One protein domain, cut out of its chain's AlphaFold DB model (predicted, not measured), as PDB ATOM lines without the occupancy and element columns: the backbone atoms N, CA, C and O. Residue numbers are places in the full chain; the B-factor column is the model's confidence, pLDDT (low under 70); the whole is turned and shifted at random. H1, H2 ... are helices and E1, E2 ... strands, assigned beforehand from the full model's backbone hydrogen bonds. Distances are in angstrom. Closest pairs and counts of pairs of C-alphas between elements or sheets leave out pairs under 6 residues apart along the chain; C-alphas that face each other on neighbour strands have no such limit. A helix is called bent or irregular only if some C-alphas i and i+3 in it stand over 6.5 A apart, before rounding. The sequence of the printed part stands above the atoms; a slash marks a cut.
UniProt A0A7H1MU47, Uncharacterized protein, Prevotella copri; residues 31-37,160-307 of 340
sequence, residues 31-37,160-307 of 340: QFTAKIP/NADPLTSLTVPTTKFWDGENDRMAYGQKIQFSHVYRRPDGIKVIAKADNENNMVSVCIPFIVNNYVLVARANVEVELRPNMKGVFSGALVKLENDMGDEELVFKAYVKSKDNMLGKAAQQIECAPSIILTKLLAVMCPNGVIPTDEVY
ATOM      1  N   GLN A  31     -46.003  -6.960 -30.163       89.94
ATOM      2  CA  GLN A  31     -47.271  -7.601 -30.472       89.94
ATOM      3  C   GLN A  31     -48.104  -6.724 -31.396       89.94
ATOM      4  O   GLN A  31     -48.226  -5.520 -31.181       89.94
ATOM      5  N   PHE A  32     -48.704  -7.358 -32.397       93.12
ATOM      6  CA  PHE A  32     -49.645  -6.719 -33.303       93.12
ATOM      7  C   PHE A  32     -50.954  -7.479 -33.349       93.12
ATOM      8  O   PHE A  32     -50.974  -8.708 -33.278       93.12
ATOM      9  N   THR A  33     -52.038  -6.741 -33.538       95.19
ATOM     10  CA  THR A  33     -53.367  -7.277 -33.789       95.19
ATOM     11  C   THR A  33     -53.701  -7.108 -35.264       95.19
ATOM     12  O   THR A  33     -53.759  -5.991 -35.771       95.19
ATOM     13  N   ALA A  34     -53.957  -8.217 -35.948       95.44
ATOM     14  CA  ALA A  34     -54.510  -8.243 -37.294       95.44
ATOM     15  C   ALA A  34     -55.968  -8.701 -37.243       95.44
ATOM     16  O   ALA A  34     -56.305  -9.652 -36.534       95.44
ATOM     17  N   LYS A  35     -56.830  -8.057 -38.029       93.94
ATOM     18  CA  LYS A  35     -58.207  -8.501 -38.258       93.94
ATOM     19  C   LYS A  35     -58.321  -8.936 -39.710       93.94
ATOM     20  O   LYS A  35     -58.099  -8.112 -40.580       93.94
ATOM     21  N   ILE A  36     -58.644 -10.202 -39.963       94.50
ATOM     22  CA  ILE A  36     -58.794 -10.756 -41.322       94.50
ATOM     23  C   ILE A  36     -60.218 -11.255 -41.555       94.50
ATOM     24  O   ILE A  36     -60.862 -11.665 -40.588       94.50
ATOM     25  N   PRO A  37     -60.735 -11.281 -42.795       93.75
ATOM     26  CA  PRO A  37     -62.063 -11.817 -43.063       93.75
ATOM     27  C   PRO A  37     -62.167 -13.271 -42.596       93.75
ATOM     28  O   PRO A  37     -61.279 -14.086 -42.846       93.75
ATOM     29  N   ASN A 160     -54.178 -23.199 -49.911       93.50
ATOM     30  CA  ASN A 160     -52.947 -23.964 -50.088       93.50
ATOM     31  C   ASN A 160     -51.790 -23.088 -50.586       93.50
ATOM     32  O   ASN A 160     -50.639 -23.515 -50.530       93.50
ATOM     33  N   ALA A 161     -52.080 -21.872 -51.056       91.06
ATOM     34  CA  ALA A 161     -51.058 -20.913 -51.432       91.06
ATOM     35  C   ALA A 161     -50.297 -20.438 -50.187       91.06
ATOM     36  O   ALA A 161     -50.898 -19.927 -49.239       91.06
ATOM     37  N   ASP A 162     -48.970 -20.584 -50.206       90.75
ATOM     38  CA  ASP A 162     -48.078 -19.985 -49.213       90.75
ATOM     39  C   ASP A 162     -47.856 -18.506 -49.565       90.75
ATOM     40  O   ASP A 162     -47.227 -18.219 -50.591       90.75
ATOM     41  N   PRO A 163     -48.328 -17.547 -48.750       88.44
ATOM     42  CA  PRO A 163     -48.147 -16.125 -49.019       88.44
ATOM     43  C   PRO A 163     -46.699 -15.709 -49.243       88.44
ATOM     44  O   PRO A 163     -46.449 -14.808 -50.037       88.44
ATOM     45  N   LEU A 164     -45.740 -16.349 -48.568       85.69
ATOM     46  CA  LEU A 164     -44.335 -15.954 -48.640       85.69
ATOM     47  C   LEU A 164     -43.764 -16.131 -50.053       85.69
ATOM     48  O   LEU A 164     -42.904 -15.355 -50.480       85.69
ATOM     49  N   THR A 165     -44.242 -17.151 -50.764       87.88
ATOM     50  CA  THR A 165     -43.736 -17.563 -52.077       87.88
ATOM     51  C   THR A 165     -44.718 -17.309 -53.216       87.88
ATOM     52  O   THR A 165     -44.288 -17.151 -54.350       87.88
ATOM     53  N   SER A 166     -46.018 -17.218 -52.953       85.94
ATOM     54  CA  SER A 166     -47.028 -17.046 -54.005       85.94
ATOM     55  C   SER A 166     -47.448 -15.594 -54.234       85.94
ATOM     56  O   SER A 166     -47.873 -15.258 -55.338       85.94
ATOM     57  N   LEU A 167     -47.313 -14.722 -53.228       88.44
ATOM     58  CA  LEU A 167     -47.765 -13.335 -53.326       88.44
ATOM     59  C   LEU A 167     -46.643 -12.376 -53.699       88.44
ATOM     60  O   LEU A 167     -45.508 -12.457 -53.222       88.44
ATOM     61  N   THR A 168     -47.025 -11.397 -54.514       88.25
ATOM     62  CA  THR A 168     -46.218 -10.214 -54.794       88.25
ATOM     63  C   THR A 168     -46.984  -8.965 -54.405       88.25
ATOM     64  O   THR A 168     -48.157  -8.849 -54.768       88.25
ATOM     65  N   VAL A 169     -46.308  -8.011 -53.769       88.44
ATOM     66  CA  VAL A 169     -46.868  -6.685 -53.479       88.44
ATOM     67  C   VAL A 169     -46.066  -5.590 -54.158       88.44
ATOM     68  O   VAL A 169     -44.856  -5.747 -54.354       88.44
ATOM     69  N   PRO A 170     -46.717  -4.490 -54.550       91.06
ATOM     70  CA  PRO A 170     -46.020  -3.350 -55.117       91.06
ATOM     71  C   PRO A 170     -45.165  -2.665 -54.040       91.06
ATOM     72  O   PRO A 170     -45.583  -2.524 -52.891       91.06
ATOM     73  N   THR A 171     -43.953  -2.232 -54.389       88.19
ATOM     74  CA  THR A 171     -43.063  -1.524 -53.449       88.19
ATOM     75  C   THR A 171     -43.634  -0.175 -53.026       88.19
ATOM     76  O   THR A 171     -43.478   0.224 -51.875       88.19
ATOM     77  N   THR A 172     -44.334   0.499 -53.934       88.25
ATOM     78  CA  THR A 172     -45.002   1.786 -53.723       88.25
ATOM     79  C   THR A 172     -46.415   1.727 -54.287       88.25
ATOM     80  O   THR A 172     -46.684   0.969 -55.224       88.25
ATOM     81  N   LYS A 173     -47.318   2.508 -53.704       88.25
ATOM     82  CA  LYS A 173     -48.707   2.642 -54.136       88.25
ATOM     83  C   LYS A 173     -49.140   4.070 -53.836       88.25
ATOM     84  O   LYS A 173     -49.028   4.495 -52.689       88.25
ATOM     85  N   PHE A 174     -49.572   4.795 -54.856       83.81
ATOM     86  CA  PHE A 174     -49.984   6.187 -54.723       83.81
ATOM     87  C   PHE A 174     -51.051   6.530 -55.756       83.81
ATOM     88  O   PHE A 174     -51.166   5.886 -56.801       83.81
ATOM     89  N   TRP A 175     -51.841   7.547 -55.437       83.25
ATOM     90  CA  TRP A 175     -52.835   8.074 -56.352       83.25
ATOM     91  C   TRP A 175     -52.161   8.936 -57.421       83.25
ATOM     92  O   TRP A 175     -51.559   9.962 -57.115       83.25
ATOM     93  N   ASP A 176     -52.255   8.501 -58.672       82.00
ATOM     94  CA  ASP A 176     -51.823   9.237 -59.855       82.00
ATOM     95  C   ASP A 176     -52.989  10.124 -60.296       82.00
ATOM     96  O   ASP A 176     -53.889   9.697 -61.024       82.00
ATOM     97  N   GLY A 177     -52.993  11.352 -59.767       81.94
ATOM     98  CA  GLY A 177     -54.050  12.332 -60.005       81.94
ATOM     99  C   GLY A 177     -54.140  12.805 -61.457       81.94
ATOM    100  O   GLY A 177     -55.206  13.242 -61.874       81.94
ATOM    101  N   GLU A 178     -53.066  12.682 -62.242       86.94
ATOM    102  CA  GLU A 178     -53.081  13.042 -63.664       86.94
ATOM    103  C   GLU A 178     -53.892  12.040 -64.492       86.94
ATOM    104  O   GLU A 178     -54.594  12.422 -65.426       86.94
ATOM    105  N   ASN A 179     -53.807  10.754 -64.141       85.50
ATOM    106  CA  ASN A 179     -54.479   9.672 -64.862       85.50
ATOM    107  C   ASN A 179     -55.699   9.104 -64.117       85.50
ATOM    108  O   ASN A 179     -56.224   8.071 -64.541       85.50
ATOM    109  N   ASP A 180     -56.118   9.743 -63.019       84.06
ATOM    110  CA  ASP A 180     -57.269   9.363 -62.186       84.06
ATOM    111  C   ASP A 180     -57.254   7.870 -61.799       84.06
ATOM    112  O   ASP A 180     -58.230   7.128 -61.944       84.06
ATOM    113  N   ARG A 181     -56.081   7.376 -61.382       84.38
ATOM    114  CA  ARG A 181     -55.871   5.949 -61.100       84.38
ATOM    115  C   ARG A 181     -54.876   5.714 -59.977       84.38
ATOM    116  O   ARG A 181     -54.026   6.538 -59.673       84.38
ATOM    117  N   MET A 182     -54.912   4.511 -59.413       85.81
ATOM    118  CA  MET A 182     -53.849   4.055 -58.522       85.81
ATOM    119  C   MET A 182     -52.628   3.620 -59.343       85.81
ATOM    120  O   MET A 182     -52.732   2.717 -60.180       85.81
ATOM    121  N   ALA A 183     -51.477   4.239 -59.091       86.50
ATOM    122  CA  ALA A 183     -50.191   3.831 -59.634       86.50
ATOM    123  C   ALA A 183     -49.477   2.875 -58.672       86.50
ATOM    124  O   ALA A 183     -49.549   3.000 -57.447       86.50
ATOM    125  N   TYR A 184     -48.777   1.899 -59.247       89.81
ATOM    126  CA  TYR A 184     -48.102   0.840 -58.507       89.81
ATOM    127  C   TYR A 184     -46.642   0.751 -58.933       89.81
ATOM    128  O   TYR A 184     -46.339   0.665 -60.124       89.81
ATOM    129  N   GLY A 185     -45.744   0.718 -57.951       87.50
ATOM    130  CA  GLY A 185     -44.329   0.454 -58.178       87.50
ATOM    131  C   GLY A 185     -44.047  -0.997 -58.571       87.50
ATOM    132  O   GLY A 185     -44.946  -1.828 -58.738       87.50
ATOM    133  N   GLN A 186     -42.757  -1.324 -58.674       89.12
ATOM    134  CA  GLN A 186     -42.304  -2.683 -58.962       89.12
ATOM    135  C   GLN A 186     -42.912  -3.679 -57.966       89.12
ATOM    136  O   GLN A 186     -42.874  -3.477 -56.753       89.12
ATOM    137  N   LYS A 187     -43.448  -4.787 -58.478       89.81
ATOM    138  CA  LYS A 187     -43.923  -5.884 -57.635       89.81
ATOM    139  C   LYS A 187     -42.750  -6.713 -57.142       89.81
ATOM    140  O   LYS A 187     -41.882  -7.095 -57.925       89.81
ATOM    141  N   ILE A 188     -42.757  -7.018 -55.852       86.81
ATOM    142  CA  ILE A 188     -41.738  -7.839 -55.210       86.81
ATOM    143  C   ILE A 188     -42.375  -9.020 -54.496       86.81
ATOM    144  O   ILE A 188     -43.453  -8.914 -53.913       86.81
ATOM    145  N   GLN A 189     -41.688 -10.154 -54.551       84.94
ATOM    146  CA  GLN A 189     -42.059 -11.359 -53.826       84.94
ATOM    147  C   GLN A 189     -41.492 -11.300 -52.408       84.94
ATOM    148  O   GLN A 189     -40.342 -10.901 -52.204       84.94
ATOM    149  N   PHE A 190     -42.275 -11.719 -51.417       80.44
ATOM    150  CA  PHE A 190     -41.875 -11.598 -50.013       80.44
ATOM    151  C   PHE A 190     -40.653 -12.428 -49.642       80.44
ATOM    152  O   PHE A 190     -39.884 -12.011 -48.773       80.44
ATOM    153  N   SER A 191     -40.448 -13.571 -50.292       80.06
ATOM    154  CA  SER A 191     -39.244 -14.395 -50.160       80.06
ATOM    155  C   SER A 191     -37.949 -13.609 -50.409       80.06
ATOM    156  O   SER A 191     -36.946 -13.891 -49.762       80.06
ATOM    157  N   HIS A 192     -37.979 -12.586 -51.270       81.25
ATOM    158  CA  HIS A 192     -36.813 -11.774 -51.633       81.25
ATOM    159  C   HIS A 192     -36.602 -10.547 -50.734       81.25
ATOM    160  O   HIS A 192     -35.604  -9.845 -50.872       81.25
ATOM    161  N   VAL A 193     -37.522 -10.275 -49.804       82.19
ATOM    162  CA  VAL A 193     -37.396  -9.150 -48.871       82.19
ATOM    163  C   VAL A 193     -36.549  -9.566 -47.679       82.19
ATOM    164  O   VAL A 193     -36.856 -10.571 -47.021       82.19
ATOM    165  N   TYR A 194     -35.524  -8.767 -47.371       78.19
ATOM    166  CA  TYR A 194     -34.675  -8.972 -46.204       78.19
ATOM    167  C   TYR A 194     -35.528  -9.153 -44.944       78.19
ATOM    168  O   TYR A 194     -36.378  -8.325 -44.607       78.19
ATOM    169  N   ARG A 195     -35.322 -10.283 -44.266       80.25
ATOM    170  CA  ARG A 195     -35.949 -10.564 -42.981       80.25
ATOM    171  C   ARG A 195     -35.002 -10.086 -41.896       80.25
ATOM    172  O   ARG A 195     -33.916 -10.637 -41.736       80.25
ATOM    173  N   ARG A 196     -35.431  -9.074 -41.153       84.56
ATOM    174  CA  ARG A 196     -34.668  -8.539 -40.030       84.56
ATOM    175  C   ARG A 196     -34.581  -9.565 -38.887       84.56
ATOM    176  O   ARG A 196     -35.406 -10.482 -38.840       84.56
ATOM    177  N   PRO A 197     -33.637  -9.411 -37.937       80.38
ATOM    178  CA  PRO A 197     -33.514 -10.314 -36.787       80.38
ATOM    179  C   PRO A 197     -34.787 -10.414 -35.933       80.38
ATOM    180  O   PRO A 197     -35.109 -11.481 -35.424       80.38
ATOM    181  N   ASP A 198     -35.549  -9.320 -35.836       79.25
ATOM    182  CA  ASP A 198     -36.856  -9.269 -35.163       79.25
ATOM    183  C   ASP A 198     -37.970 -10.025 -35.925       79.25
ATOM    184  O   ASP A 198     -39.050 -10.266 -35.387       79.25
ATOM    185  N   GLY A 199     -37.702 -10.462 -37.157       84.00
ATOM    186  CA  GLY A 199     -38.620 -11.192 -38.020       84.00
ATOM    187  C   GLY A 199     -39.475 -10.308 -38.927       84.00
ATOM    188  O   GLY A 199     -40.158 -10.864 -39.790       84.00
ATOM    189  N   ILE A 200     -39.415  -8.981 -38.775       88.50
ATOM    190  CA  ILE A 200     -40.171  -8.018 -39.582       88.50
ATOM    191  C   ILE A 200     -39.473  -7.827 -40.934       88.50
ATOM    192  O   ILE A 200     -38.244  -7.794 -41.040       88.50
ATOM    193  N   LYS A 201     -40.271  -7.719 -41.995       90.44
ATOM    194  CA  LYS A 201     -39.810  -7.376 -43.343       90.44
ATOM    195  C   LYS A 201     -40.110  -5.902 -43.583       90.44
ATOM    196  O   LYS A 201     -41.244  -5.479 -43.402       90.44
ATOM    197  N   VAL A 202     -39.101  -5.133 -43.973       91.88
ATOM    198  CA  VAL A 202     -39.231  -3.700 -44.265       91.88
ATOM    199  C   VAL A 202     -38.699  -3.466 -45.666       91.88
ATOM    200  O   VAL A 202     -37.622  -3.952 -46.004       91.88
ATOM    201  N   ILE A 203     -39.469  -2.746 -46.469       92.62
ATOM    202  CA  ILE A 203     -39.080  -2.301 -47.803       92.62
ATOM    203  C   ILE A 203     -39.123  -0.783 -47.770       92.62
ATOM    204  O   ILE A 203     -40.171  -0.219 -47.454       92.62
ATOM    205  N   ALA A 204     -38.021  -0.123 -48.104       93.12
ATOM    206  CA  ALA A 204     -37.987   1.328 -48.209       93.12
ATOM    207  C   ALA A 204     -37.434   1.740 -49.573       93.12
ATOM    208  O   ALA A 204     -36.418   1.223 -50.041       93.12
ATOM    209  N   LYS A 205     -38.107   2.682 -50.233       92.44
ATOM    210  CA  LYS A 205     -37.697   3.205 -51.536       92.44
ATOM    211  C   LYS A 205     -37.656   4.720 -51.501       92.44
ATOM    212  O   LYS A 205     -38.563   5.357 -50.980       92.44
ATOM    213  N   ALA A 206     -36.581   5.274 -52.055       92.06
ATOM    214  CA  ALA A 206     -36.494   6.701 -52.301       92.06
ATOM    215  C   ALA A 206     -37.565   7.094 -53.323       92.06
ATOM    216  O   ALA A 206     -37.608   6.525 -54.415       92.06
ATOM    217  N   ASP A 207     -38.392   8.059 -52.953       87.06
ATOM    218  CA  ASP A 207     -39.337   8.728 -53.827       87.06
ATOM    219  C   ASP A 207     -38.792  10.137 -54.082       87.06
ATOM    220  O   ASP A 207     -38.947  11.056 -53.277       87.06
ATOM    221  N   ASN A 208     -38.048  10.267 -55.182       83.19
ATOM    222  CA  ASN A 208     -37.409  11.530 -55.541       83.19
ATOM    223  C   ASN A 208     -38.420  12.567 -56.044       83.19
ATOM    224  O   ASN A 208     -38.121  13.755 -55.973       83.19
ATOM    225  N   GLU A 209     -39.578  12.132 -56.546       77.50
ATOM    226  CA  GLU A 209     -40.614  13.024 -57.076       77.50
ATOM    227  C   GLU A 209     -41.285  13.777 -55.930       77.50
ATOM    228  O   GLU A 209     -41.417  14.998 -55.982       77.50
ATOM    229  N   ASN A 210     -41.596  13.065 -54.844       77.38
ATOM    230  CA  ASN A 210     -42.242  13.645 -53.670       77.38
ATOM    231  C   ASN A 210     -41.258  13.991 -52.533       77.38
ATOM    232  O   ASN A 210     -41.672  14.343 -51.430       77.38
ATOM    233  N   ASN A 211     -39.946  13.896 -52.782       84.81
ATOM    234  CA  ASN A 211     -38.870  14.155 -51.816       84.81
ATOM    235  C   ASN A 211     -39.056  13.428 -50.462       84.81
ATOM    236  O   ASN A 211     -38.863  13.988 -49.380       84.81
ATOM    237  N   MET A 212     -39.435  12.156 -50.528       91.31
ATOM    238  CA  MET A 212     -39.761  11.330 -49.367       91.31
ATOM    239  C   MET A 212     -39.181   9.920 -49.520       91.31
ATOM    240  O   MET A 212     -38.594   9.554 -50.539       91.31
ATOM    241  N   VAL A 213     -39.310   9.106 -48.477       94.12
ATOM    242  CA  VAL A 213     -39.058   7.667 -48.550       94.12
ATOM    243  C   VAL A 213     -40.375   6.938 -48.347       94.12
ATOM    244  O   VAL A 213     -40.961   6.998 -47.268       94.12
ATOM    245  N   SER A 214     -40.817   6.212 -49.368       93.44
ATOM    246  CA  SER A 214     -41.961   5.317 -49.249       93.44
ATOM    247  C   SER A 214     -41.536   4.044 -48.529       93.44
ATOM    248  O   SER A 214     -40.620   3.339 -48.968       93.44
ATOM    249  N   VAL A 215     -42.216   3.732 -47.432       94.38
ATOM    250  CA  VAL A 215     -42.000   2.523 -46.643       94.38
ATOM    251  C   VAL A 215     -43.200   1.598 -46.775       94.38
ATOM    252  O   VAL A 215     -44.349   2.020 -46.660       94.38
ATOM    253  N   CYS A 216     -42.921   0.317 -46.982       94.12
ATOM    254  CA  CYS A 216     -43.892  -0.762 -47.059       94.12
ATOM    255  C   CYS A 216     -43.492  -1.866 -46.074       94.12
ATOM    256  O   CYS A 216     -42.396  -2.431 -46.168       94.12
ATOM    257  N   ILE A 217     -44.389  -2.196 -45.145       93.44
ATOM    258  CA  ILE A 217     -44.209  -3.279 -44.173       93.44
ATOM    259  C   ILE A 217     -45.333  -4.303 -44.368       93.44
ATOM    260  O   ILE A 217     -46.475  -4.047 -43.981       93.44
ATOM    261  N   PRO A 218     -45.036  -5.459 -44.984       93.25
ATOM    262  CA  PRO A 218     -46.001  -6.532 -45.142       93.25
ATOM    263  C   PRO A 218     -46.054  -7.449 -43.916       93.25
ATOM    264  O   PRO A 218     -45.031  -7.938 -43.430       93.25
ATOM    265  N   PHE A 219     -47.270  -7.770 -43.487       93.12
ATOM    266  CA  PHE A 219     -47.570  -8.714 -42.418       93.12
ATOM    267  C   PHE A 219     -48.294  -9.931 -42.986       93.12
ATOM    268  O   PHE A 219     -49.431  -9.836 -43.450       93.12
ATOM    269  N   ILE A 220     -47.642 -11.093 -42.934       92.12
ATOM    270  CA  ILE A 220     -48.249 -12.361 -43.348       92.12
ATOM    271  C   ILE A 220     -49.151 -12.869 -42.219       92.12
ATOM    272  O   ILE A 220     -48.684 -13.099 -41.103       92.12
ATOM    273  N   VAL A 221     -50.436 -13.063 -42.520       93.12
ATOM    274  CA  VAL A 221     -51.455 -13.530 -41.573       93.12
ATOM    275  C   VAL A 221     -52.308 -14.610 -42.238       93.12
ATOM    276  O   VAL A 221     -53.211 -14.322 -43.023       93.12
ATOM    277  N   ASN A 222     -52.047 -15.877 -41.903       92.44
ATOM    278  CA  ASN A 222     -52.636 -17.041 -42.578       92.44
ATOM    279  C   ASN A 222     -52.409 -16.989 -44.099       92.44
ATOM    280  O   ASN A 222     -51.264 -17.039 -44.519       92.44
ATOM    281  N   ASN A 223     -53.471 -16.892 -44.909       93.31
ATOM    282  CA  ASN A 223     -53.414 -16.805 -46.375       93.31
ATOM    283  C   ASN A 223     -53.485 -15.359 -46.899       93.31
ATOM    284  O   ASN A 223     -53.626 -15.146 -48.101       93.31
ATOM    285  N   TYR A 224     -53.428 -14.377 -45.998       94.75
ATOM    286  CA  TYR A 224     -53.506 -12.960 -46.323       94.75
ATOM    287  C   TYR A 224     -52.171 -12.271 -46.065       94.75
ATOM    288  O   TYR A 224     -51.405 -12.674 -45.183       94.75
ATOM    289  N   VAL A 225     -51.928 -11.186 -46.793       94.56
ATOM    290  CA  VAL A 225     -50.867 -10.234 -46.471       94.56
ATOM    291  C   VAL A 225     -51.452  -8.850 -46.318       94.56
ATOM    292  O   VAL A 225     -51.979  -8.297 -47.275       94.56
ATOM    293  N   LEU A 226     -51.364  -8.316 -45.107       95.81
ATOM    294  CA  LEU A 226     -51.792  -6.963 -44.781       95.81
ATOM    295  C   LEU A 226     -50.574  -6.059 -44.925       95.81
ATOM    296  O   LEU A 226     -49.505  -6.385 -44.402       95.81
ATOM    297  N   VAL A 227     -50.707  -4.955 -45.646       95.06
ATOM    298  CA  VAL A 227     -49.597  -4.042 -45.913       95.06
ATOM    299  C   VAL A 227     -49.840  -2.737 -45.179       95.06
ATOM    300  O   VAL A 227     -50.835  -2.068 -45.412       95.06
ATOM    301  N   ALA A 228     -48.898  -2.360 -44.319       95.12
ATOM    302  CA  ALA A 228     -48.847  -1.012 -43.779       95.12
ATOM    303  C   ALA A 228     -47.900  -0.162 -44.635       95.12
ATOM    304  O   ALA A 228     -46.792  -0.606 -44.967       95.12
ATOM    305  N   ARG A 229     -48.318   1.061 -44.974       92.94
ATOM    306  CA  ARG A 229     -47.516   2.023 -45.742       92.94
ATOM    307  C   ARG A 229     -47.325   3.322 -44.974       92.94
ATOM    308  O   ARG A 229     -48.192   3.727 -44.211       92.94
ATOM    309  N   ALA A 230     -46.178   3.955 -45.179       92.31
ATOM    310  CA  ALA A 230     -45.922   5.314 -44.721       92.31
ATOM    311  C   ALA A 230     -45.028   6.041 -45.718       92.31
ATOM    312  O   ALA A 230     -44.111   5.450 -46.292       92.31
ATOM    313  N   ASN A 231     -45.271   7.335 -45.863       91.44
ATOM    314  CA  ASN A 231     -44.393   8.249 -46.569       91.44
ATOM    315  C   ASN A 231     -43.589   9.028 -45.532       91.44
ATOM    316  O   ASN A 231     -44.149   9.729 -44.694       91.44
ATOM    317  N   VAL A 232     -42.273   8.837 -45.542       94.12
ATOM    318  CA  VAL A 232     -41.370   9.381 -44.528       94.12
ATOM    319  C   VAL A 232     -40.624  10.572 -45.102       94.12
ATOM    320  O   VAL A 232     -39.801  10.423 -46.006       94.12
ATOM    321  N   GLU A 233     -40.877  11.750 -44.541       93.06
ATOM    322  CA  GLU A 233     -40.090  12.943 -44.833       93.06
ATOM    323  C   GLU A 233     -38.653  12.768 -44.319       93.06
ATOM    324  O   GLU A 233     -38.422  12.270 -43.206       93.06
ATOM    325  N   VAL A 234     -37.682  13.183 -45.134       93.56
ATOM    326  CA  VAL A 234     -36.259  13.111 -44.798       93.56
ATOM    327  C   VAL A 234     -35.673  14.514 -44.707       93.56
ATOM    328  O   VAL A 234     -35.609  15.242 -45.693       93.56
ATOM    329  N   GLU A 235     -35.166  14.861 -43.530       93.25
ATOM    330  CA  GLU A 235     -34.530  16.150 -43.268       93.25
ATOM    331  C   GLU A 235     -33.016  16.004 -43.049       93.25
ATOM    332  O   GLU A 235     -32.515  15.055 -42.434       93.25
ATOM    333  N   LEU A 236     -32.257  17.008 -43.490       92.75
ATOM    334  CA  LEU A 236     -30.830  17.092 -43.209       92.75
ATOM    335  C   LEU A 236     -30.579  17.650 -41.801       92.75
ATOM    336  O   LEU A 236     -30.976  18.767 -41.481       92.75
ATOM    337  N   ARG A 237     -29.797  16.927 -40.993       93.81
ATOM    338  CA  ARG A 237     -29.272  17.396 -39.703       93.81
ATOM    339  C   ARG A 237     -27.760  17.166 -39.612       93.81
ATOM    340  O   ARG A 237     -27.325  16.143 -39.085       93.81
ATOM    341  N   PRO A 238     -26.922  18.121 -40.059       90.88
ATOM    342  CA  PRO A 238     -25.473  17.912 -40.165       90.88
ATOM    343  C   PRO A 238     -24.779  17.733 -38.803       90.88
ATOM    344  O   PRO A 238     -23.757  17.052 -38.703       90.88
ATOM    345  N   ASN A 239     -25.368  18.280 -37.736       91.38
ATOM    346  CA  ASN A 239     -24.805  18.268 -36.382       91.38
ATOM    347  C   ASN A 239     -25.237  17.052 -35.542       91.38
ATOM    348  O   ASN A 239     -24.964  16.998 -34.343       91.38
ATOM    349  N   MET A 240     -25.923  16.070 -36.135       90.88
ATOM    350  CA  MET A 240     -26.368  14.885 -35.403       90.88
ATOM    351  C   MET A 240     -25.220  13.912 -35.080       90.88
ATOM    352  O   MET A 240     -24.211  13.815 -35.794       90.88
ATOM    353  N   LYS A 241     -25.405  13.139 -34.004       85.62
ATOM    354  CA  LYS A 241     -24.584  11.958 -33.711       85.62
ATOM    355  C   LYS A 241     -25.033  10.807 -34.622       85.62
ATOM    356  O   LYS A 241     -26.223  10.528 -34.703       85.62
ATOM    357  N   GLY A 242     -24.085  10.135 -35.278       87.62
ATOM    358  CA  GLY A 242     -24.371   9.068 -36.248       87.62
ATOM    359  C   GLY A 242     -24.727   9.580 -37.651       87.62
ATOM    360  O   GLY A 242     -24.614  10.771 -37.931       87.62
ATOM    361  N   VAL A 243     -25.104   8.661 -38.544       90.06
ATOM    362  CA  VAL A 243     -25.451   8.966 -39.950       90.06
ATOM    363  C   VAL A 243     -26.958   9.069 -40.201       90.06
ATOM    364  O   VAL A 243     -27.357   9.683 -41.188       90.06
ATOM    365  N   PHE A 244     -27.769   8.489 -39.309       93.25
ATOM    366  CA  PHE A 244     -29.221   8.384 -39.422       93.25
ATOM    367  C   PHE A 244     -29.892   8.398 -38.041       93.25
ATOM    368  O   PHE A 244     -29.328   7.903 -37.063       93.25
ATOM    369  N   SER A 245     -31.091   8.968 -37.962       93.81
ATOM    370  CA  SER A 245     -31.955   8.971 -36.781       93.81
ATOM    371  C   SER A 245     -33.411   9.093 -37.219       93.81
ATOM    372  O   SER A 245     -33.694   9.583 -38.308       93.81
ATOM    373  N   GLY A 246     -34.330   8.680 -36.353       93.31
ATOM    374  CA  GLY A 246     -35.766   8.820 -36.562       93.31
ATOM    375  C   GLY A 246     -36.464   9.298 -35.298       93.31
ATOM    376  O   GLY A 246     -36.140   8.853 -34.180       93.31
ATOM    377  N   ALA A 247     -37.424  10.200 -35.464       93.50
ATOM    378  CA  ALA A 247     -38.240  10.709 -34.372       93.50
ATOM    379  C   ALA A 247     -39.721  10.718 -34.738       93.50
ATOM    380  O   ALA A 247     -40.090  10.870 -35.899       93.50
ATOM    381  N   LEU A 248     -40.539  10.575 -33.700       93.62
ATOM    382  CA  LEU A 248     -41.948  10.906 -33.767       93.62
ATOM    383  C   LEU A 248     -42.084  12.413 -33.597       93.62
ATOM    384  O   LEU A 248     -41.484  12.985 -32.683       93.62
ATOM    385  N   VAL A 249     -42.847  13.034 -34.482       92.56
ATOM    386  CA  VAL A 249     -43.125  14.466 -34.476       92.56
ATOM    387  C   VAL A 249     -44.632  14.628 -34.569       92.56
ATOM    388  O   VAL A 249     -45.276  13.922 -35.337       92.56
ATOM    389  N   LYS A 250     -45.190  15.529 -33.765       90.00
ATOM    390  CA  LYS A 250     -46.568  15.974 -33.936       90.00
ATOM    391  C   LYS A 250     -46.566  17.135 -34.917       90.00
ATOM    392  O   LYS A 250     -45.817  18.089 -34.698       90.00
ATOM    393  N   LEU A 251     -47.340  17.025 -35.983       85.06
ATOM    394  CA  LEU A 251     -47.558  18.095 -36.946       85.06
ATOM    395  C   LEU A 251     -49.039  18.428 -36.968       85.06
ATOM    396  O   LEU A 251     -49.866  17.533 -36.869       85.06
ATOM    397  N   GLU A 252     -49.356  19.705 -37.092       80.19
ATOM    398  CA  GLU A 252     -50.711  20.134 -37.409       80.19
ATOM    399  C   GLU A 252     -50.948  19.856 -38.898       80.19
ATOM    400  O   GLU A 252     -50.128  20.246 -39.735       80.19
ATOM    401  N   ASN A 253     -52.000  19.108 -39.218       74.25
ATOM    402  CA  ASN A 253     -52.401  18.872 -40.599       74.25
ATOM    403  C   ASN A 253     -53.144  20.099 -41.163       74.25
ATOM    404  O   ASN A 253     -53.459  21.044 -40.440       74.25
ATOM    405  N   ASP A 254     -53.473  20.075 -42.456       67.25
ATOM    406  CA  ASP A 254     -54.159  21.188 -43.135       67.25
ATOM    407  C   ASP A 254     -55.557  21.509 -42.558       67.25
ATOM    408  O   ASP A 254     -56.149  22.535 -42.895       67.25
ATOM    409  N   MET A 255     -56.084  20.639 -41.692       63.59
ATOM    410  CA  MET A 255     -57.375  20.778 -41.014       63.59
ATOM    411  C   MET A 255     -57.246  21.301 -39.573       63.59
ATOM    412  O   MET A 255     -58.266  21.525 -38.924       63.59
ATOM    413  N   GLY A 256     -56.025  21.530 -39.077       69.69
ATOM    414  CA  GLY A 256     -55.768  21.995 -37.713       69.69
ATOM    415  C   GLY A 256     -55.628  20.884 -36.664       69.69
ATOM    416  O   GLY A 256     -55.498  21.177 -35.475       69.69
ATOM    417  N   ASP A 257     -55.643  19.612 -37.074       73.00
ATOM    418  CA  ASP A 257     -55.516  18.472 -36.162       73.00
ATOM    419  C   ASP A 257     -54.055  18.043 -35.997       73.00
ATOM    420  O   ASP A 257     -53.290  17.966 -36.961       73.00
ATOM    421  N   GLU A 258     -53.664  17.690 -34.770       81.56
ATOM    422  CA  GLU A 258     -52.343  17.113 -34.510       81.56
ATOM    423  C   GLU A 258     -52.253  15.664 -35.020       81.56
ATOM    424  O   GLU A 258     -52.831  14.742 -34.441       81.56
ATOM    425  N   GLU A 259     -51.429  15.433 -36.037       83.31
ATOM    426  CA  GLU A 259     -51.062  14.111 -36.531       83.31
ATOM    427  C   GLU A 259     -49.672  13.695 -36.030       83.31
ATOM    428  O   GLU A 259     -48.704  14.464 -36.026       83.31
ATOM    429  N   LEU A 260     -49.554  12.437 -35.602       87.31
ATOM    430  CA  LEU A 260     -48.278  11.844 -35.226       87.31
ATOM    431  C   LEU A 260     -47.592  11.256 -36.463       87.31
ATOM    432  O   LEU A 260     -47.996  10.207 -36.956       87.31
ATOM    433  N   VAL A 261     -46.497  11.873 -36.901       91.31
ATOM    434  CA  VAL A 261     -45.710  11.413 -38.051       91.31
ATOM    435  C   VAL A 261     -44.332  10.905 -37.633       91.31
ATOM    436  O   VAL A 261     -43.782  11.273 -36.590       91.31
ATOM    437  N   PHE A 262     -43.732  10.070 -38.478       94.56
ATOM    438  CA  PHE A 262     -42.338   9.663 -38.347       94.56
ATOM    439  C   PHE A 262     -41.484  10.470 -39.323       94.56
ATOM    440  O   PHE A 262     -41.657  10.359 -40.534       94.56
ATOM    441  N   LYS A 263     -40.528  11.241 -38.796       94.25
ATOM    442  CA  LYS A 263     -39.523  11.944 -39.602       94.25
ATOM    443  C   LYS A 263     -38.170  11.254 -39.512       94.25
ATOM    444  O   LYS A 263     -37.712  10.886 -38.421       94.25
ATOM    445  N   ALA A 264     -37.511  11.123 -40.657       94.81
ATOM    446  CA  ALA A 264     -36.149  10.627 -40.764       94.81
ATOM    447  C   ALA A 264     -35.152  11.786 -40.866       94.81
ATOM    448  O   ALA A 264     -35.400  12.796 -41.518       94.81
ATOM    449  N   TYR A 265     -33.985  11.611 -40.253       94.44
ATOM    450  CA  TYR A 265     -32.906  12.590 -40.278       94.44
ATOM    451  C   TYR A 265     -31.619  11.954 -40.769       94.44
ATOM    452  O   TYR A 265     -31.200  10.922 -40.238       94.44
ATOM    453  N   VAL A 266     -30.959  12.599 -41.729       94.38
ATOM    454  CA  VAL A 266     -29.643  12.184 -42.224       94.38
ATOM    455  C   VAL A 266     -28.589  13.250 -41.972       94.38
ATOM    456  O   VAL A 266     -28.875  14.445 -41.919       94.38
ATOM    457  N   LYS A 267     -27.329  12.825 -41.866       93.19
ATOM    458  CA  LYS A 267     -26.212  13.745 -41.619       93.19
ATOM    459  C   LYS A 267     -25.665  14.435 -42.877       93.19
ATOM    460  O   LYS A 267     -25.141  15.539 -42.777       93.19
ATOM    461  N   SER A 268     -25.749  13.788 -44.040       89.62
ATOM    462  CA  SER A 268     -25.190  14.286 -45.310       89.62
ATOM    463  C   SER A 268     -26.284  14.461 -46.364       89.62
ATOM    464  O   SER A 268     -27.234  13.681 -46.405       89.62
ATOM    465  N   LYS A 269     -26.113  15.477 -47.221       89.12
ATOM    466  CA  LYS A 269     -26.974  15.743 -48.383       89.12
ATOM    467  C   LYS A 269     -26.761  14.736 -49.520       89.12
ATOM    468  O   LYS A 269     -27.643  14.574 -50.357       89.12
ATOM    469  N   ASP A 270     -25.618  14.052 -49.554       88.75
ATOM    470  CA  ASP A 270     -25.258  13.171 -50.667       88.75
ATOM    471  C   ASP A 270     -26.162  11.940 -50.686       88.75
ATOM    472  O   ASP A 270     -26.091  11.113 -49.769       88.75
ATOM    473  N   ASN A 271     -26.968  11.797 -51.743       89.50
ATOM    474  CA  ASN A 271     -27.951  10.719 -51.901       89.50
ATOM    475  C   ASN A 271     -28.810  10.522 -50.634       89.50
ATOM    476  O   ASN A 271     -28.929   9.415 -50.103       89.50
ATOM    477  N   MET A 272     -29.351  11.626 -50.113       92.50
ATOM    478  CA  MET A 272     -30.101  11.663 -48.857       92.50
ATOM    479  C   MET A 272     -31.218  10.612 -48.795       92.50
ATOM    480  O   MET A 272     -31.242   9.817 -47.856       92.50
ATOM    481  N   LEU A 273     -32.100  10.568 -49.799       93.69
ATOM    482  CA  LEU A 273     -33.249   9.653 -49.818       93.69
ATOM    483  C   LEU A 273     -32.818   8.189 -49.961       93.69
ATOM    484  O   LEU A 273     -33.320   7.327 -49.243       93.69
ATOM    485  N   GLY A 274     -31.840   7.900 -50.825       92.94
ATOM    486  CA  GLY A 274     -31.313   6.543 -50.989       92.94
ATOM    487  C   GLY A 274     -30.654   6.014 -49.713       92.94
ATOM    488  O   GLY A 274     -30.896   4.875 -49.313       92.94
ATOM    489  N   LYS A 275     -29.873   6.855 -49.022       91.25
ATOM    490  CA  LYS A 275     -29.288   6.504 -47.720       91.25
ATOM    491  C   LYS A 275     -30.359   6.338 -46.647       91.25
ATOM    492  O   LYS A 275     -30.281   5.385 -45.881       91.25
ATOM    493  N   ALA A 276     -31.349   7.226 -46.585       94.06
ATOM    494  CA  ALA A 276     -32.444   7.116 -45.625       94.06
ATOM    495  C   ALA A 276     -33.233   5.813 -45.817       94.06
ATOM    496  O   ALA A 276     -33.447   5.099 -44.842       94.06
ATOM    497  N   ALA A 277     -33.572   5.452 -47.057       94.06
ATOM    498  CA  ALA A 277     -34.232   4.188 -47.374       94.06
ATOM    499  C   ALA A 277     -33.421   2.977 -46.878       94.06
ATOM    500  O   ALA A 277     -33.931   2.171 -46.100       94.06
ATOM    501  N   GLN A 278     -32.130   2.904 -47.220       91.94
ATOM    502  CA  GLN A 278     -31.250   1.823 -46.758       91.94
ATOM    503  C   GLN A 278     -31.177   1.742 -45.222       91.94
ATOM    504  O   GLN A 278     -31.159   0.656 -44.640       91.94
ATOM    505  N   GLN A 279     -31.123   2.893 -44.549       92.06
ATOM    506  CA  GLN A 279     -31.051   2.955 -43.090       92.06
ATOM    507  C   GLN A 279     -32.381   2.596 -42.422       92.06
ATOM    508  O   GLN A 279     -32.354   2.027 -41.337       92.06
ATOM    509  N   ILE A 280     -33.528   2.868 -43.055       93.00
ATOM    510  CA  ILE A 280     -34.852   2.452 -42.571       93.00
ATOM    511  C   ILE A 280     -34.990   0.925 -42.622       93.00
ATOM    512  O   ILE A 280     -35.397   0.323 -41.627       93.00
ATOM    513  N   GLU A 281     -34.591   0.281 -43.724       91.12
ATOM    514  CA  GLU A 281     -34.659  -1.187 -43.862       91.12
ATOM    515  C   GLU A 281     -33.863  -1.905 -42.759       91.12
ATOM    516  O   GLU A 281     -34.321  -2.888 -42.164       91.12
ATOM    517  N   CYS A 282     -32.697  -1.355 -42.417       87.56
ATOM    518  CA  CYS A 282     -31.772  -1.902 -41.429       87.56
ATOM    519  C   CYS A 282     -31.819  -1.188 -40.067       87.56
ATOM    520  O   CYS A 282     -30.932  -1.402 -39.239       87.56
ATOM    521  N   ALA A 283     -32.836  -0.360 -39.800       86.94
ATOM    522  CA  ALA A 283     -32.853   0.491 -38.612       86.94
ATOM    523  C   ALA A 283     -32.818  -0.343 -37.317       86.94
ATOM    524  O   ALA A 283     -33.442  -1.402 -37.264       86.94
ATOM    525  N   PRO A 284     -32.155   0.100 -36.238       86.88
ATOM    526  CA  PRO A 284     -32.266  -0.561 -34.939       86.88
ATOM    527  C   PRO A 284     -33.723  -0.630 -34.458       86.88
ATOM    528  O   PRO A 284     -34.517   0.260 -34.780       86.88
ATOM    529  N   SER A 285     -34.071  -1.630 -33.638       85.75
ATOM    530  CA  SER A 285     -35.452  -1.851 -33.170       85.75
ATOM    531  C   SER A 285     -36.079  -0.596 -32.560       85.75
ATOM    532  O   SER A 285     -37.225  -0.292 -32.846       85.75
ATOM    533  N   ILE A 286     -35.306   0.211 -31.822       86.81
ATOM    534  CA  ILE A 286     -35.786   1.472 -31.235       86.81
ATOM    535  C   ILE A 286     -36.281   2.500 -32.267       86.81
ATOM    536  O   ILE A 286     -37.187   3.274 -31.969       86.81
ATOM    537  N   ILE A 287     -35.701   2.540 -33.471       90.38
ATOM    538  CA  ILE A 287     -36.169   3.428 -34.542       90.38
ATOM    539  C   ILE A 287     -37.363   2.792 -35.248       90.38
ATOM    540  O   ILE A 287     -38.360   3.469 -35.490       90.38
ATOM    541  N   LEU A 288     -37.291   1.489 -35.522       89.88
ATOM    542  CA  LEU A 288     -38.381   0.767 -36.168       89.88
ATOM    543  C   LEU A 288     -39.674   0.809 -35.335       89.88
ATOM    544  O   LEU A 288     -40.742   1.026 -35.893       89.88
ATOM    545  N   THR A 289     -39.598   0.692 -34.005       90.31
ATOM    546  CA  THR A 289     -40.767   0.812 -33.118       90.31
ATOM    547  C   THR A 289     -41.460   2.169 -33.259       90.31
ATOM    548  O   THR A 289     -42.684   2.223 -33.220       90.31
ATOM    549  N   LYS A 290     -40.711   3.260 -33.478       93.50
ATOM    550  CA  LYS A 290     -41.301   4.584 -33.732       93.50
ATOM    551  C   LYS A 290     -42.044   4.614 -35.063       93.50
ATOM    552  O   LYS A 290     -43.169   5.085 -35.116       93.50
ATOM    553  N   LEU A 291     -41.438   4.077 -36.117       93.69
ATOM    554  CA  LEU A 291     -42.081   3.989 -37.427       93.69
ATOM    555  C   LEU A 291     -43.359   3.131 -37.374       93.69
ATOM    556  O   LEU A 291     -44.405   3.535 -37.873       93.69
ATOM    557  N   LEU A 292     -43.305   1.991 -36.682       92.88
ATOM    558  CA  LEU A 292     -44.451   1.099 -36.481       92.88
ATOM    559  C   LEU A 292     -45.569   1.734 -35.644       92.88
ATOM    560  O   LEU A 292     -46.720   1.365 -35.833       92.88
ATOM    561  N   ALA A 293     -45.269   2.689 -34.758       91.38
ATOM    562  CA  ALA A 293     -46.296   3.414 -34.006       91.38
ATOM    563  C   ALA A 293     -47.179   4.301 -34.903       91.38
ATOM    564  O   ALA A 293     -48.339   4.520 -34.571       91.38
ATOM    565  N   VAL A 294     -46.637   4.772 -36.033       92.38
ATOM    566  CA  VAL A 294     -47.379   5.532 -37.053       92.38
ATOM    567  C   VAL A 294     -48.084   4.583 -38.021       92.38
ATOM    568  O   VAL A 294     -49.259   4.750 -38.313       92.38
ATOM    569  N   MET A 295     -47.382   3.543 -38.483       93.25
ATOM    570  CA  MET A 295     -47.898   2.603 -39.490       93.25
ATOM    571  C   MET A 295     -48.936   1.611 -38.949       93.25
ATOM    572  O   MET A 295     -49.750   1.084 -39.703       93.25
ATOM    573  N   CYS A 296     -48.877   1.299 -37.655       92.88
ATOM    574  CA  CYS A 296     -49.794   0.393 -36.970       92.88
ATOM    575  C   CYS A 296     -50.197   0.999 -35.614       92.88
ATOM    576  O   CYS A 296     -49.742   0.520 -34.564       92.88
ATOM    577  N   PRO A 297     -51.017   2.067 -35.608       87.31
ATOM    578  CA  PRO A 297     -51.423   2.744 -34.382       87.31
ATOM    579  C   PRO A 297     -52.036   1.762 -33.380       87.31
ATOM    580  O   PRO A 297     -52.813   0.877 -33.741       87.31
ATOM    581  N   ASN A 298     -51.658   1.887 -32.104       87.44
ATOM    582  CA  ASN A 298     -52.068   0.970 -31.029       87.44
ATOM    583  C   ASN A 298     -51.751  -0.517 -31.307       87.44
ATOM    584  O   ASN A 298     -52.400  -1.411 -30.766       87.44
ATOM    585  N   GLY A 299     -50.764  -0.793 -32.168       90.06
ATOM    586  CA  GLY A 299     -50.394  -2.148 -32.572       90.06
ATOM    587  C   GLY A 299     -51.420  -2.822 -33.485       90.06
ATOM    588  O   GLY A 299     -51.367  -4.040 -33.644       90.06
ATOM    589  N   VAL A 300     -52.362  -2.085 -34.077       91.94
ATOM    590  CA  VAL A 300     -53.347  -2.635 -35.016       91.94
ATOM    591  C   VAL A 300     -52.814  -2.507 -36.438       91.94
ATOM    592  O   VAL A 300     -52.457  -1.416 -36.872       91.94
ATOM    593  N   ILE A 301     -52.745  -3.624 -37.161       95.19
ATOM    594  CA  ILE A 301     -52.323  -3.632 -38.565       95.19
ATOM    595  C   ILE A 301     -53.486  -3.114 -39.423       95.19
ATOM    596  O   ILE A 301     -54.613  -3.590 -39.239       95.19
ATOM    597  N   PRO A 302     -53.240  -2.167 -40.344       93.75
ATOM    598  CA  PRO A 302     -54.291  -1.586 -41.162       93.75
ATOM    599  C   PRO A 302     -54.858  -2.592 -42.181       93.75
ATOM    600  O   PRO A 302     -54.229  -3.595 -42.530       93.75
ATOM    601  N   THR A 303     -56.097  -2.347 -42.612       93.19
ATOM    602  CA  THR A 303     -56.892  -3.235 -43.486       93.19
ATOM    603  C   THR A 303     -57.339  -2.550 -44.780       93.19
ATOM    604  O   THR A 303     -58.243  -3.026 -45.468       93.19
ATOM    605  N   ASP A 304     -56.713  -1.424 -45.110       90.69
ATOM    606  CA  ASP A 304     -56.877  -0.650 -46.342       90.69
ATOM    607  C   ASP A 304     -56.125  -1.267 -47.535       90.69
ATOM    608  O   ASP A 304     -56.486  -1.026 -48.686       90.69
ATOM    609  N   GLU A 305     -55.124  -2.109 -47.273       94.19
ATOM    610  CA  GLU A 305     -54.387  -2.841 -48.299       94.19
ATOM    611  C   GLU A 305     -54.099  -4.285 -47.869       94.19
ATOM    612  O   GLU A 305     -53.183  -4.575 -47.093       94.19
ATOM    613  N   VAL A 306     -54.893  -5.218 -48.396       95.31
ATOM    614  CA  VAL A 306     -54.790  -6.643 -48.071       95.31
ATOM    615  C   VAL A 306     -54.755  -7.481 -49.338       95.31
ATOM    616  O   VAL A 306     -55.624  -7.367 -50.200       95.31
ATOM    617  N   TYR A 307     -53.779  -8.380 -49.423       95.31
ATOM    618  CA  TYR A 307     -53.583  -9.270 -50.558       95.31
ATOM    619  C   TYR A 307     -53.884 -10.725 -50.216       95.31
ATOM    620  O   TYR A 307     -53.614 -11.178 -49.103       95.31
TER     621      TYR A 307
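This is residues 31 to 37 and 160 to 307 of the 340 residues of an uncharacterized protein of Prevotella copri (UniProt A0A7H1MU47). A strongly twisted sheet of five strands curls round two helices, H2 and H3, which stand about perpendicular to each other on one of its faces; the long hairpin of E7 and E8 makes its middle, and the hairpin of E9 and E10 joins it at the far half of E8. Beside the near half lies a thin two-stranded ribbon, bent along its length, in which E2 pairs with E5 and E3 with E4; its E3 and E4 end reaches away from the main sheet. The printed part has 155 residues, with named elements in the order E1, H1, E2 to E10, H2, H3; the main sheet runs E6, E7, E8, E10, E9 and is mixed, and the class is mixed, helices and strands. The whole is compact, with a radius of gyration of the C-alphas of 15.9 A and spans of 53 by 39 by 29 A.

E1, residues 31 to 37, begins at C-alpha 31 (-47.271, -7.601, -30.472) and is 19.9 A long. After the cut come H1, residues 163 to 166, 5.2 A, and E2, residues 168 to 170, 6.9 A. E3, residues 173 to 176, is 9.3 A, E4, residues 181 to 184, is 9.7 A, and E5, residues 187 to 189, is 6.9 A. E6, residues 203 to 207, is 12.6 A, E7, residues 212 to 221, is 28.6 A, and E8, residues 224 to 236, is the longest strand, 37.8 A from C-alpha 224 (-53.506, -12.960, -46.323). E9, residues 244 to 252, is 24.6 A and bends by 52 degrees at residue 248; E10, residues 258 to 266, is 24.5 A. H2, residues 272 to 281, is 14.5 A, and H3, residues 285 to 295, is 14.7 A, ending at C-alpha 295 (-47.898, 2.603, -39.490).

E6, E7 and E8 form a meander, each strand the antiparallel neighbour of the one before; N 205 and O 214 are 2.9 A apart, and N 217 and O 228 are 2.9 A apart. E8 is staggered: it pairs with E7 over residues 224 to 233 and with E10 over residues 234 to 236. E8 and E10 are parallel at 66 degrees, with N 264 and O 233 at 2.9 A. E10 and E9 are an antiparallel hairpin, with N 259 and O 251 at 2.7 A. H2 and H3 on the same face of this sheet make two layers, helices over one face. The closest C-alphas of H2 and E6 are those of Ala 277 and Ala 204, 4.8 A apart; those of H3 and E10 are Leu 291 and Phe 262, 5.8 A. H2 and H3 are close but not clearly touching, with Ile 280 and Leu 288 closest at 7.5 A between C-alphas, and their lines are about perpendicular at 80 degrees. H1 only grazes the sheet, with residues 163 to 164. E2 and E5 are antiparallel, with N 188 and O 169 at 2.9 A; E3 and E4 are an antiparallel hairpin, with N 176 and O 181 at 2.8 A. E2 runs on into E3 at 44 degrees, and E4 into E5 at 43 degrees. E3 and E4 are apart from E6 to E10. E1 pairs with no named strand; its closest C-alpha to E7 is Ala 34, 7.5 A from that of Val 221. In H2 every O i to N i+4 pair is within hydrogen-bond range, in H3 5 of 7; H1 is too short for such a pair.

The two C-alphas farthest apart are those of Asn 160 and Asn 239, 52.6 A. Residues 38 to 159 are not printed, and C-alphas 37 and 160 are 16.7 A apart across the cut. Of the links printed whole, E5 to E6, with 13 residues, is long. Residues 296 to 307 hold no named element, but residues 306 to 307 pair antiparallel with residues 225 to 226 of E8. The mean pLDDT of the printed part is 89.2, and residues 254 to 256 are under 70.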